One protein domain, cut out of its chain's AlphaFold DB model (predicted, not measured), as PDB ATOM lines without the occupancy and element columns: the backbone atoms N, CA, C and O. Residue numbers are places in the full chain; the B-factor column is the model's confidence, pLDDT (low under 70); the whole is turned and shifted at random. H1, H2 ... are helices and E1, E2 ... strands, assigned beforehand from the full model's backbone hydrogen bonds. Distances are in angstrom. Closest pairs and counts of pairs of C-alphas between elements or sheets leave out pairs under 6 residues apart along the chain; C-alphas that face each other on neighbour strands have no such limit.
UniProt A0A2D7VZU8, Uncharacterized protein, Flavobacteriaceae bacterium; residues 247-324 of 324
ATOM      1  N   GLY A 247     -43.820  42.534  29.573       95.12
ATOM      2  CA  GLY A 247     -42.501  42.603  28.950       95.12
ATOM      3  C   GLY A 247     -41.423  41.968  29.825       95.12
ATOM      4  O   GLY A 247     -41.466  42.025  31.059       95.12
ATOM      5  N   ARG A 248     -40.462  41.316  29.171       93.12
ATOM      6  CA  ARG A 248     -39.422  40.488  29.797       93.12
ATOM      7  C   ARG A 248     -38.044  41.156  29.793       93.12
ATOM      8  O   ARG A 248     -37.042  40.489  30.067       93.12
ATOM      9  N   GLY A 249     -38.014  42.451  29.499       94.00
ATOM     10  CA  GLY A 249     -36.821  43.281  29.397       94.00
ATOM     11  C   GLY A 249     -36.387  43.510  27.946       94.00
ATOM     12  O   GLY A 249     -36.679  42.679  27.078       94.00
ATOM     13  N   PRO A 250     -35.643  44.597  27.679       93.81
ATOM     14  CA  PRO A 250     -35.292  45.048  26.327       93.81
ATOM     15  C   PRO A 250     -34.507  44.017  25.508       93.81
ATOM     16  O   PRO A 250     -34.600  43.998  24.287       93.81
ATOM     17  N   LYS A 251     -33.770  43.111  26.166       93.94
ATOM     18  CA  LYS A 251     -33.065  42.009  25.492       93.94
ATOM     19  C   LYS A 251     -34.016  40.976  24.867       93.94
ATOM     20  O   LYS A 251     -33.638  40.305  23.913       93.94
ATOM     21  N   PHE A 252     -35.194  40.780  25.456       93.31
ATOM     22  CA  PHE A 252     -36.127  39.719  25.069       93.31
ATOM     23  C   PHE A 252     -37.322  40.232  24.281       93.31
ATOM     24  O   PHE A 252     -37.832  39.487  23.449       93.31
ATOM     25  N   ASP A 253     -37.773  41.449  24.588       95.81
ATOM     26  CA  ASP A 253     -38.915  42.082  23.942       95.81
ATOM     27  C   ASP A 253     -38.550  43.542  23.632       95.81
ATOM     28  O   ASP A 253     -38.516  44.388  24.532       95.81
ATOM     29  N   GLY A 254     -38.226  43.816  22.368       95.38
ATOM     30  CA  GLY A 254     -37.865  45.153  21.892       95.38
ATOM     31  C   GLY A 254     -39.089  46.019  21.562       95.38
ATOM     32  O   GLY A 254     -40.190  45.484  21.414       95.38
ATOM     33  N   PRO A 255     -38.921  47.346  21.398       95.19
ATOM     34  CA  PRO A 255     -40.029  48.268  21.135       95.19
ATOM     35  C   PRO A 255     -40.905  47.896  19.934       95.19
ATOM     36  O   PRO A 255     -42.120  48.032  20.007       95.19
ATOM     37  N   GLU A 256     -40.310  47.395  18.850       95.06
ATOM     38  CA  GLU A 256     -41.042  46.953  17.657       95.06
ATOM     39  C   GLU A 256     -42.005  45.801  17.979       95.06
ATOM     40  O   GLU A 256     -43.198  45.866  17.682       95.06
ATOM     41  N   GLU A 257     -41.512  44.775  18.677       95.25
ATOM     42  CA  GLU A 257     -42.335  43.638  19.081       95.25
ATOM     43  C   GLU A 257     -43.436  44.055  20.062       95.25
ATOM     44  O   GLU A 257     -44.585  43.631  19.925       95.25
ATOM     45  N   LEU A 258     -43.111  44.904  21.038       97.00
ATOM     46  CA  LEU A 258     -44.093  45.408  21.994       97.00
ATOM     47  C   LEU A 258     -45.170  46.249  21.297       97.00
ATOM     48  O   LEU A 258     -46.359  46.057  21.554       97.00
ATOM     49  N   ASN A 259     -44.783  47.109  20.355       96.62
ATOM     50  CA  ASN A 259     -45.724  47.889  19.557       96.62
ATOM     51  C   ASN A 259     -46.642  46.987  18.719       96.62
ATOM     52  O   ASN A 259     -47.835  47.264  18.660       96.62
ATOM     53  N   SER A 260     -46.155  45.855  18.192       94.00
ATOM     54  CA  SER A 260     -47.010  44.885  17.483       94.00
ATOM     55  C   SER A 260     -48.121  44.286  18.364       94.00
ATOM     56  O   SER A 260     -49.186  43.895  17.882       94.00
ATOM     57  N   ILE A 261     -47.897  44.174  19.677       92.69
ATOM     58  CA  ILE A 261     -48.916  43.730  20.639       92.69
ATOM     59  C   ILE A 261     -49.937  44.850  20.866       92.69
ATOM     60  O   ILE A 261     -51.142  44.588  20.867       92.69
ATOM     61  N   LEU A 262     -49.468  46.094  20.993       91.19
ATOM     62  CA  LEU A 262     -50.327  47.273  21.125       91.19
ATOM     63  C   LEU A 262     -51.186  47.516  19.875       91.19
ATOM     64  O   LEU A 262     -52.357  47.862  20.006       91.19
ATOM     65  N   ASP A 263     -50.651  47.266  18.677       86.75
ATOM     66  CA  ASP A 263     -51.375  47.367  17.399       86.75
ATOM     67  C   ASP A 263     -52.553  46.396  17.297       86.75
ATOM     68  O   ASP A 263     -53.536  46.662  16.610       86.75
ATOM     69  N   ARG A 264     -52.497  45.293  18.047       83.12
ATOM     70  CA  ARG A 264     -53.606  44.343  18.196       83.12
ATOM     71  C   ARG A 264     -54.614  44.758  19.280       83.12
ATOM     72  O   ARG A 264     -55.522  43.996  19.606       83.12
ATOM     73  N   GLY A 265     -54.470  45.955  19.849       83.81
ATOM     74  CA  GLY A 265     -55.346  46.532  20.877       83.81
ATOM     75  C   GLY A 265     -55.047  46.065  22.305       83.81
ATOM     76  O   GLY A 265     -55.689  46.514  23.262       83.81
ATOM     77  N   HIS A 266     -54.075  45.171  22.488       87.88
ATOM     78  CA  HIS A 266     -53.657  44.715  23.814       87.88
ATOM     79  C   HIS A 266     -52.861  45.792  24.540       87.88
ATOM     80  O   HIS A 266     -52.355  46.725  23.931       87.88
ATOM     81  N   ASN A 267     -52.742  45.660  25.857       94.38
ATOM     82  CA  ASN A 267     -51.829  46.492  26.633       94.38
ATOM     83  C   ASN A 267     -50.488  45.783  26.819       94.38
ATOM     84  O   ASN A 267     -50.419  44.552  26.833       94.38
ATOM     85  N   VAL A 268     -49.433  46.559  27.038       97.38
ATOM     86  CA  VAL A 268     -48.093  46.045  27.332       97.38
ATOM     87  C   VAL A 268     -47.608  46.658  28.634       97.38
ATOM     88  O   VAL A 268     -47.452  47.865  28.734       97.38
ATOM     89  N   ALA A 269     -47.320  45.834  29.628       96.44
ATOM     90  CA  ALA A 269     -46.723  46.263  30.878       96.44
ATOM     91  C   ALA A 269     -45.209  46.080  30.870       96.44
ATOM     92  O   ALA A 269     -44.725  44.961  30.678       96.44
ATOM     93  N   ILE A 270     -44.469  47.151  31.142       96.75
ATOM     94  CA  ILE A 270     -43.004  47.135  31.225       96.75
ATOM     95  C   ILE A 270     -42.513  47.861  32.469       96.75
ATOM     96  O   ILE A 270     -43.216  48.692  33.039       96.75
ATOM     97  N   ILE A 271     -41.292  47.523  32.881       96.19
ATOM     98  CA  ILE A 271     -40.601  48.213  33.965       96.19
ATOM     99  C   ILE A 271     -39.594  49.173  33.354       96.19
ATOM    100  O   ILE A 271     -38.732  48.730  32.596       96.19
ATOM    101  N   THR A 272     -39.683  50.448  33.700       96.44
ATOM    102  CA  THR A 272     -38.743  51.477  33.248       96.44
ATOM    103  C   THR A 272     -37.871  51.971  34.395       96.44
ATOM    104  O   THR A 272     -38.159  51.739  35.569       96.44
ATOM    105  N   ASP A 273     -36.745  52.586  34.068       95.38
ATOM    106  CA  ASP A 273     -35.823  53.204  35.022       95.38
ATOM    107  C   ASP A 273     -36.394  54.495  35.621       95.38
ATOM    108  O   ASP A 273     -36.169  54.806  36.798       95.38
ATOM    109  N   GLU A 274     -37.205  55.198  34.842       94.25
ATOM    110  CA  GLU A 274     -38.004  56.341  35.260       94.25
ATOM    111  C   GLU A 274     -39.333  56.423  34.503       94.25
ATOM    112  O   GLU A 274     -39.573  55.693  33.540       94.25
ATOM    113  N   LEU A 275     -40.245  57.270  34.980       92.69
ATOM    114  CA  LEU A 275     -41.495  57.524  34.269       92.69
ATOM    115  C   LEU A 275     -41.212  58.445  33.074       92.69
ATOM    116  O   LEU A 275     -40.528  59.451  33.265       92.69
ATOM    117  N   PRO A 276     -41.752  58.158  31.876       92.12
ATOM    118  CA  PRO A 276     -41.582  59.056  30.743       92.12
ATOM    119  C   PRO A 276     -42.136  60.453  31.034       92.12
ATOM    120  O   PRO A 276     -43.192  60.606  31.640       92.12
ATOM    121  N   THR A 277     -41.433  61.490  30.592       90.38
ATOM    122  CA  THR A 277     -41.907  62.884  30.678       90.38
ATOM    123  C   THR A 277     -42.764  63.265  29.469       90.38
ATOM    124  O   THR A 277     -43.635  64.132  29.554       90.38
ATOM    125  N   SER A 278     -42.553  62.588  28.339       91.06
ATOM    126  CA  SER A 278     -43.363  62.690  27.130       91.06
ATOM    127  C   SER A 278     -44.730  62.021  27.306       91.06
ATOM    128  O   SER A 278     -44.929  61.124  28.126       91.06
ATOM    129  N   LYS A 279     -45.695  62.392  26.456       92.00
ATOM    130  CA  LYS A 279     -47.004  61.710  26.389       92.00
ATOM    131  C   LYS A 279     -46.926  60.307  25.770       92.00
ATOM    132  O   LYS A 279     -47.916  59.578  25.796       92.00
ATOM    133  N   THR A 280     -45.788  59.941  25.183       94.50
ATOM    134  CA  THR A 280     -45.609  58.687  24.448       94.50
ATOM    135  C   THR A 280     -44.307  57.986  24.813       94.50
ATOM    136  O   THR A 280     -43.261  58.614  24.937       94.50
ATOM    137  N   LEU A 281     -44.358  56.662  24.924       95.06
ATOM    138  CA  LEU A 281     -43.210  55.779  25.093       95.06
ATOM    139  C   LEU A 281     -43.109  54.891  23.852       95.06
ATOM    140  O   LEU A 281     -44.094  54.272  23.455       95.06
ATOM    141  N   PHE A 282     -41.949  54.890  23.191       94.62
ATOM    142  CA  PHE A 282     -41.741  54.196  21.909       94.62
ATOM    143  C   PHE A 282     -42.805  54.533  20.844       94.62
ATOM    144  O   PHE A 282     -43.247  53.671  20.082       94.62
ATOM    145  N   GLY A 283     -43.245  55.796  20.818       93.81
ATOM    146  CA  GLY A 283     -44.260  56.296  19.887       93.81
ATOM    147  C   GLY A 283     -45.709  55.936  20.239       93.81
ATOM    148  O   GLY A 283     -46.606  56.247  19.463       93.81
ATOM    149  N   ARG A 284     -45.970  55.307  21.393       95.56
ATOM    150  CA  ARG A 284     -47.315  54.891  21.827       95.56
ATOM    151  C   ARG A 284     -47.713  55.529  23.152       95.56
ATOM    152  O   ARG A 284     -46.832  55.875  23.936       95.56
ATOM    153  N   PRO A 285     -49.015  55.700  23.427       95.88
ATOM    154  CA  PRO A 285     -49.458  56.242  24.702       95.88
ATOM    155  C   PRO A 285     -49.074  55.310  25.855       95.88
ATOM    156  O   PRO A 285     -48.992  54.086  25.704       95.88
ATOM    157  N   TRP A 286     -48.852  55.899  27.023       96.19
ATOM    158  CA  TRP A 286     -48.517  55.163  28.233       96.19
ATOM    159  C   TRP A 286     -49.289  55.706  29.438       96.19
ATOM    160  O   TRP A 286     -49.845  56.803  29.401       96.19
ATOM    161  N   THR A 287     -49.353  54.916  30.506       93.88
ATOM    162  CA  THR A 287     -49.961  55.301  31.782       93.88
ATOM    163  C   THR A 287     -49.151  54.762  32.957       93.88
ATOM    164  O   THR A 287     -48.489  53.723  32.839       93.88
ATOM    165  N   ASN A 288     -49.196  55.463  34.090       92.56
ATOM    166  CA  ASN A 288     -48.507  55.067  35.311       92.56
ATOM    167  C   ASN A 288     -49.277  53.942  36.023       92.56
ATOM    168  O   ASN A 288     -50.233  54.180  36.761       92.56
ATOM    169  N   ALA A 289     -48.837  52.702  35.832       89.50
ATOM    170  CA  ALA A 289     -49.462  51.532  36.438       89.50
ATOM    171  C   ALA A 289     -49.011  51.280  37.891       89.50
ATOM    172  O   ALA A 289     -49.506  50.350  38.528       89.50
ATOM    173  N   ASP A 290     -48.097  52.088  38.448       85.00
ATOM    174  CA  ASP A 290     -47.807  52.042  39.887       85.00
ATOM    175  C   ASP A 290     -48.899  52.684  40.740       85.00
ATOM    176  O   ASP A 290     -49.067  52.289  41.898       85.00
ATOM    177  N   GLU A 291     -49.619  53.654  40.176       82.69
ATOM    178  CA  GLU A 291     -50.733  54.338  40.834       82.69
ATOM    179  C   GLU A 291     -52.015  53.506  40.789       82.69
ATOM    180  O   GLU A 291     -52.787  53.506  41.751       82.69
ATOM    181  N   ASP A 292     -52.237  52.779  39.688       77.31
ATOM    182  CA  ASP A 292     -53.467  52.023  39.478       77.31
ATOM    183  C   ASP A 292     -53.265  50.759  38.616       77.31
ATOM    184  O   ASP A 292     -53.228  50.817  37.385       77.31
ATOM    185  N   ASP A 293     -53.222  49.581  39.258       74.38
ATOM    186  CA  ASP A 293     -53.125  48.263  38.586       74.38
ATOM    187  C   ASP A 293     -54.340  47.992  37.665       74.38
ATOM    188  O   ASP A 293     -54.294  47.146  36.771       74.38
ATOM    189  N   ARG A 294     -55.423  48.768  37.819       79.12
ATOM    190  CA  ARG A 294     -56.645  48.709  36.998       79.12
ATOM    191  C   ARG A 294     -56.466  49.278  35.599       79.12
ATOM    192  O   ARG A 294     -57.360  49.120  34.765       79.12
ATOM    193  N   ALA A 295     -55.335  49.924  35.320       84.38
ATOM    194  CA  ALA A 295     -55.015  50.458  34.003       84.38
ATOM    195  C   ALA A 295     -55.183  49.410  32.880       84.38
ATOM    196  O   ALA A 295     -55.607  49.756  31.779       84.38
ATOM    197  N   VAL A 296     -54.977  48.120  33.183       87.12
ATOM    198  CA  VAL A 296     -55.151  46.991  32.246       87.12
ATOM    199  C   VAL A 296     -56.518  46.970  31.559       87.12
ATOM    200  O   VAL A 296     -56.610  46.631  30.379       87.12
ATOM    201  N   TYR A 297     -57.581  47.318  32.281       84.19
ATOM    202  CA  TYR A 297     -58.948  47.278  31.760       84.19
ATOM    203  C   TYR A 297     -59.573  48.665  31.578       84.19
ATOM    204  O   TYR A 297     -60.715  48.763  31.137       84.19
ATOM    205  N   LYS A 298     -58.849  49.734  31.931       84.38
ATOM    206  CA  LYS A 298     -59.266  51.122  31.686       84.38
ATOM    207  C   LYS A 298     -58.798  51.649  30.333       84.38
ATOM    208  O   LYS A 298     -59.441  52.535  29.783       84.38
ATOM    209  N   TYR A 299     -57.683  51.121  29.838       84.88
ATOM    210  CA  TYR A 299     -57.049  51.558  28.602       84.88
ATOM    211  C   TYR A 299     -56.895  50.395  27.625       84.88
ATOM    212  O   TYR A 299     -56.804  49.230  28.030       84.88
ATOM    213  N   ASP A 300     -56.806  50.729  26.341       84.56
ATOM    214  CA  ASP A 300     -56.551  49.798  25.245       84.56
ATOM    215  C   ASP A 300     -55.369  50.314  24.413       84.56
ATOM    216  O   ASP A 300     -55.254  51.520  24.191       84.56
ATOM    217  N   GLY A 301     -54.453  49.435  23.996       89.50
ATOM    218  CA  GLY A 301     -53.278  49.832  23.210       89.50
ATOM    219  C   GLY A 301     -52.275  50.731  23.948       89.50
ATOM    220  O   GLY A 301     -51.619  51.549  23.307       89.50
ATOM    221  N   HIS A 302     -52.156  50.613  25.277       94.19
ATOM    222  CA  HIS A 302     -51.236  51.428  26.084       94.19
ATOM    223  C   HIS A 302     -50.050  50.640  26.647       94.19
ATOM    224  O   HIS A 302     -50.172  49.473  27.044       94.19
ATOM    225  N   TYR A 303     -48.923  51.341  26.798       97.50
ATOM    226  CA  TYR A 303     -47.881  50.934  27.732       97.50
ATOM    227  C   TYR A 303     -48.330  51.184  29.178       97.50
ATOM    228  O   TYR A 303     -48.669  52.301  29.563       97.50
ATOM    229  N   LEU A 304     -48.315  50.141  29.998       96.25
ATOM    230  CA  LEU A 304     -48.545  50.196  31.438       96.25
ATOM    231  C   LEU A 304     -47.175  50.247  32.119       96.25
ATOM    232  O   LEU A 304     -46.502  49.223  32.259       96.25
ATOM    233  N   VAL A 305     -46.733  51.446  32.478       95.88
ATOM    234  CA  VAL A 305     -45.371  51.680  32.962       95.88
ATOM    235  C   VAL A 305     -45.314  51.469  34.469       95.88
ATOM    236  O   VAL A 305     -46.142  51.990  35.214       95.88
ATOM    237  N   LEU A 306     -44.340  50.676  34.906       93.81
ATOM    238  CA  LEU A 306     -44.099  50.325  36.299       93.81
ATOM    239  C   LEU A 306     -42.669  50.699  36.688       93.81
ATOM    240  O   LEU A 306     -41.739  50.537  35.903       93.81
ATOM    241  N   SER A 307     -42.472  51.098  37.938       93.25
ATOM    242  CA  SER A 307     -41.145  51.298  38.513       93.25
ATOM    243  C   SER A 307     -40.562  49.974  39.026       93.25
ATOM    244  O   SER A 307     -41.313  49.046  39.369       93.25
ATOM    245  N   PRO A 308     -39.227  49.858  39.155       93.56
ATOM    246  CA  PRO A 308     -38.594  48.680  39.732       93.56
ATOM    247  C   PRO A 308     -39.062  48.449  41.179       93.56
ATOM    248  O   PRO A 308     -39.202  49.385  41.966       93.56
ATOM    249  N   LYS A 309     -39.322  47.184  41.540       89.88
ATOM    250  CA  LYS A 309     -39.827  46.781  42.867       89.88
ATOM    251  C   LYS A 309     -38.982  45.660  43.466       89.88
ATOM    252  O   LYS A 309     -38.415  44.833  42.755       89.88
ATOM    253  N   GLY A 310     -38.991  45.575  44.796       86.88
ATOM    254  CA  GLY A 310     -38.287  44.521  45.526       86.88
ATOM    255  C   GLY A 310     -36.778  44.681  45.396       86.88
ATOM    256  O   GLY A 310     -36.243  45.721  45.759       86.88
ATOM    257  N   SER A 311     -36.106  43.648  44.891       91.38
ATOM    258  CA  SER A 311     -34.654  43.667  44.666       91.38
ATOM    259  C   SER A 311     -34.242  44.182  43.281       91.38
ATOM    260  O   SER A 311     -33.047  44.240  42.999       91.38
ATOM    261  N   LEU A 312     -35.196  44.514  42.402       93.31
ATOM    262  CA  LEU A 312     -34.897  45.012  41.061       93.31
ATOM    263  C   LEU A 312     -34.426  46.471  41.124       93.31
ATOM    264  O   LEU A 312     -35.118  47.319  41.687       93.31
ATOM    265  N   THR A 313     -33.278  46.771  40.518       93.12
ATOM    266  CA  THR A 313     -32.712  48.128  40.438       93.12
ATOM    267  C   THR A 313     -32.911  48.729  39.047       93.12
ATOM    268  O   THR A 313     -33.079  47.996  38.074       93.12
ATOM    269  N   LYS A 314     -32.851  50.063  38.937       93.50
ATOM    270  CA  LYS A 314     -33.016  50.799  37.666       93.50
ATOM    271  C   LYS A 314     -32.001  50.406  36.585       93.50
ATOM    272  O   LYS A 314     -32.331  50.410  35.410       93.50
ATOM    273  N   ASN A 315     -30.799  49.998  36.992       91.62
ATOM    274  CA  ASN A 315     -29.712  49.627  36.081       91.62
ATOM    275  C   ASN A 315     -29.755  48.140  35.673       91.62
ATOM    276  O   ASN A 315     -28.832  47.644  35.023       91.62
ATOM    277  N   ASN A 316     -30.770  47.383  36.104       94.00
ATOM    278  CA  ASN A 316     -30.889  45.972  35.755       94.00
ATOM    279  C   ASN A 316     -31.296  45.809  34.279       94.00
ATOM    280  O   ASN A 316     -32.112  46.558  33.754       94.00
ATOM    281  N   LYS A 317     -30.789  44.761  33.619       91.62
ATOM    282  CA  LYS A 317     -31.048  44.455  32.196       91.62
ATOM    283  C   LYS A 317     -32.517  44.150  31.865       91.62
ATOM    284  O   LYS A 317     -32.867  44.043  30.693       91.62
ATOM    285  N   PHE A 318     -33.355  43.943  32.876       93.56
ATOM    286  CA  PHE A 318     -34.800  43.781  32.756       93.56
ATOM    287  C   PHE A 318     -35.541  45.119  32.611       93.56
ATOM    288  O   PHE A 318     -36.692  45.134  32.180       93.56
ATOM    289  N   VAL A 319     -34.897  46.223  32.985       95.94
ATOM    290  CA  VAL A 319     -35.479  47.563  33.006       95.94
ATOM    291  C   VAL A 319     -35.245  48.247  31.661       95.94
ATOM    292  O   VAL A 319     -34.129  48.274  31.144       95.94
ATOM    293  N   TYR A 320     -36.315  48.780  31.077       96.25
ATOM    294  CA  TYR A 320     -36.266  49.564  29.848       96.25
ATOM    295  C   TYR A 320     -35.767  50.968  30.172       96.25
ATOM    296  O   TYR A 320     -36.269  51.591  31.101       96.25
ATOM    297  N   GLN A 321     -34.794  51.445  29.404       94.38
ATOM    298  CA  GLN A 321     -34.306  52.814  29.523       94.38
ATOM    299  C   GLN A 321     -35.274  53.741  28.793       94.38
ATOM    300  O   GLN A 321     -35.540  53.543  27.602       94.38
ATOM    301  N   VAL A 322     -35.803  54.731  29.500       90.19
ATOM    302  CA  VAL A 322     -36.530  55.828  28.867       90.19
ATOM    303  C   VAL A 322     -35.493  56.806  28.331       90.19
ATOM    304  O   VAL A 322     -34.692  57.350  29.078       90.19
ATOM    305  N   GLN A 323     -35.464  56.997  27.013       74.50
ATOM    306  CA  GLN A 323     -34.667  58.071  26.429       74.50
ATOM    307  C   GLN A 323     -35.420  59.380  26.666       74.50
ATOM    308  O   GLN A 323     -36.516  59.557  26.131       74.50
ATOM    309  N   SER A 324     -34.859  60.229  27.525       55.75
ATOM    310  CA  SER A 324     -35.306  61.602  27.777       55.75
ATOM    311  C   SER A 324     -35.141  62.488  26.549       55.75
ATOM    312  O   SER A 324     -34.035  62.419  25.961       55.75
TER     313      SER A 324
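Overview. This is residues 247 to 324 of the 324 residues of an uncharacterized protein of Flavobacteriaceae bacterium (UniProt A0A2D7VZU8). With little regular structure, this is a small twisted sheet of three parallel strands, with helix H1 over one face and unnamed loops making much of the rest. The 78 printed residues run H1, E1, E2, H2, E3, the sheet's order is E1 E3 E2, and the class is mixed, with 27 residues in named elements. It is compact, with a radius of gyration of the C-alphas of 11.6 A and spans of 31 by 26 by 21 A.

Arrangement. Inner strand E3, residues 303 to 306, is parallel to E1, residues 267 to 271, with N 304 and O 268 2.7 A apart, and to E2, residues 284 to 288, with N 287 and O 303 2.9 A apart. H1, residues 255 to 263, is on the sheet at a height of 8.3 A; the closest C-alphas of H1 and E1 are Leu 258 and Val 268, 6.7 A. Every O i to N i+4 pair in H1 is within hydrogen-bond range. H2, residues 295 to 298, too short for such a pair, only grazes the sheet. E2, H2 and E3 form a strand-helix-strand unit, parallel neighbour strands with a helix between, its crossover right-handed.

Along the chain. H1 spans 12.0 A from C-alpha 255 at (-40.029, 48.268, 21.135); E1 and E2 span 13.5 A each; E3 ends at C-alpha 306, (-44.099, 50.325, 36.299).

Size, cuts and confidence. The farthest C-alphas, Arg 264 and Ser 311, are 32.6 A apart. The printed part has no cut; the link E1 to E2 is long; residue 324 is under 70 in pLDDT.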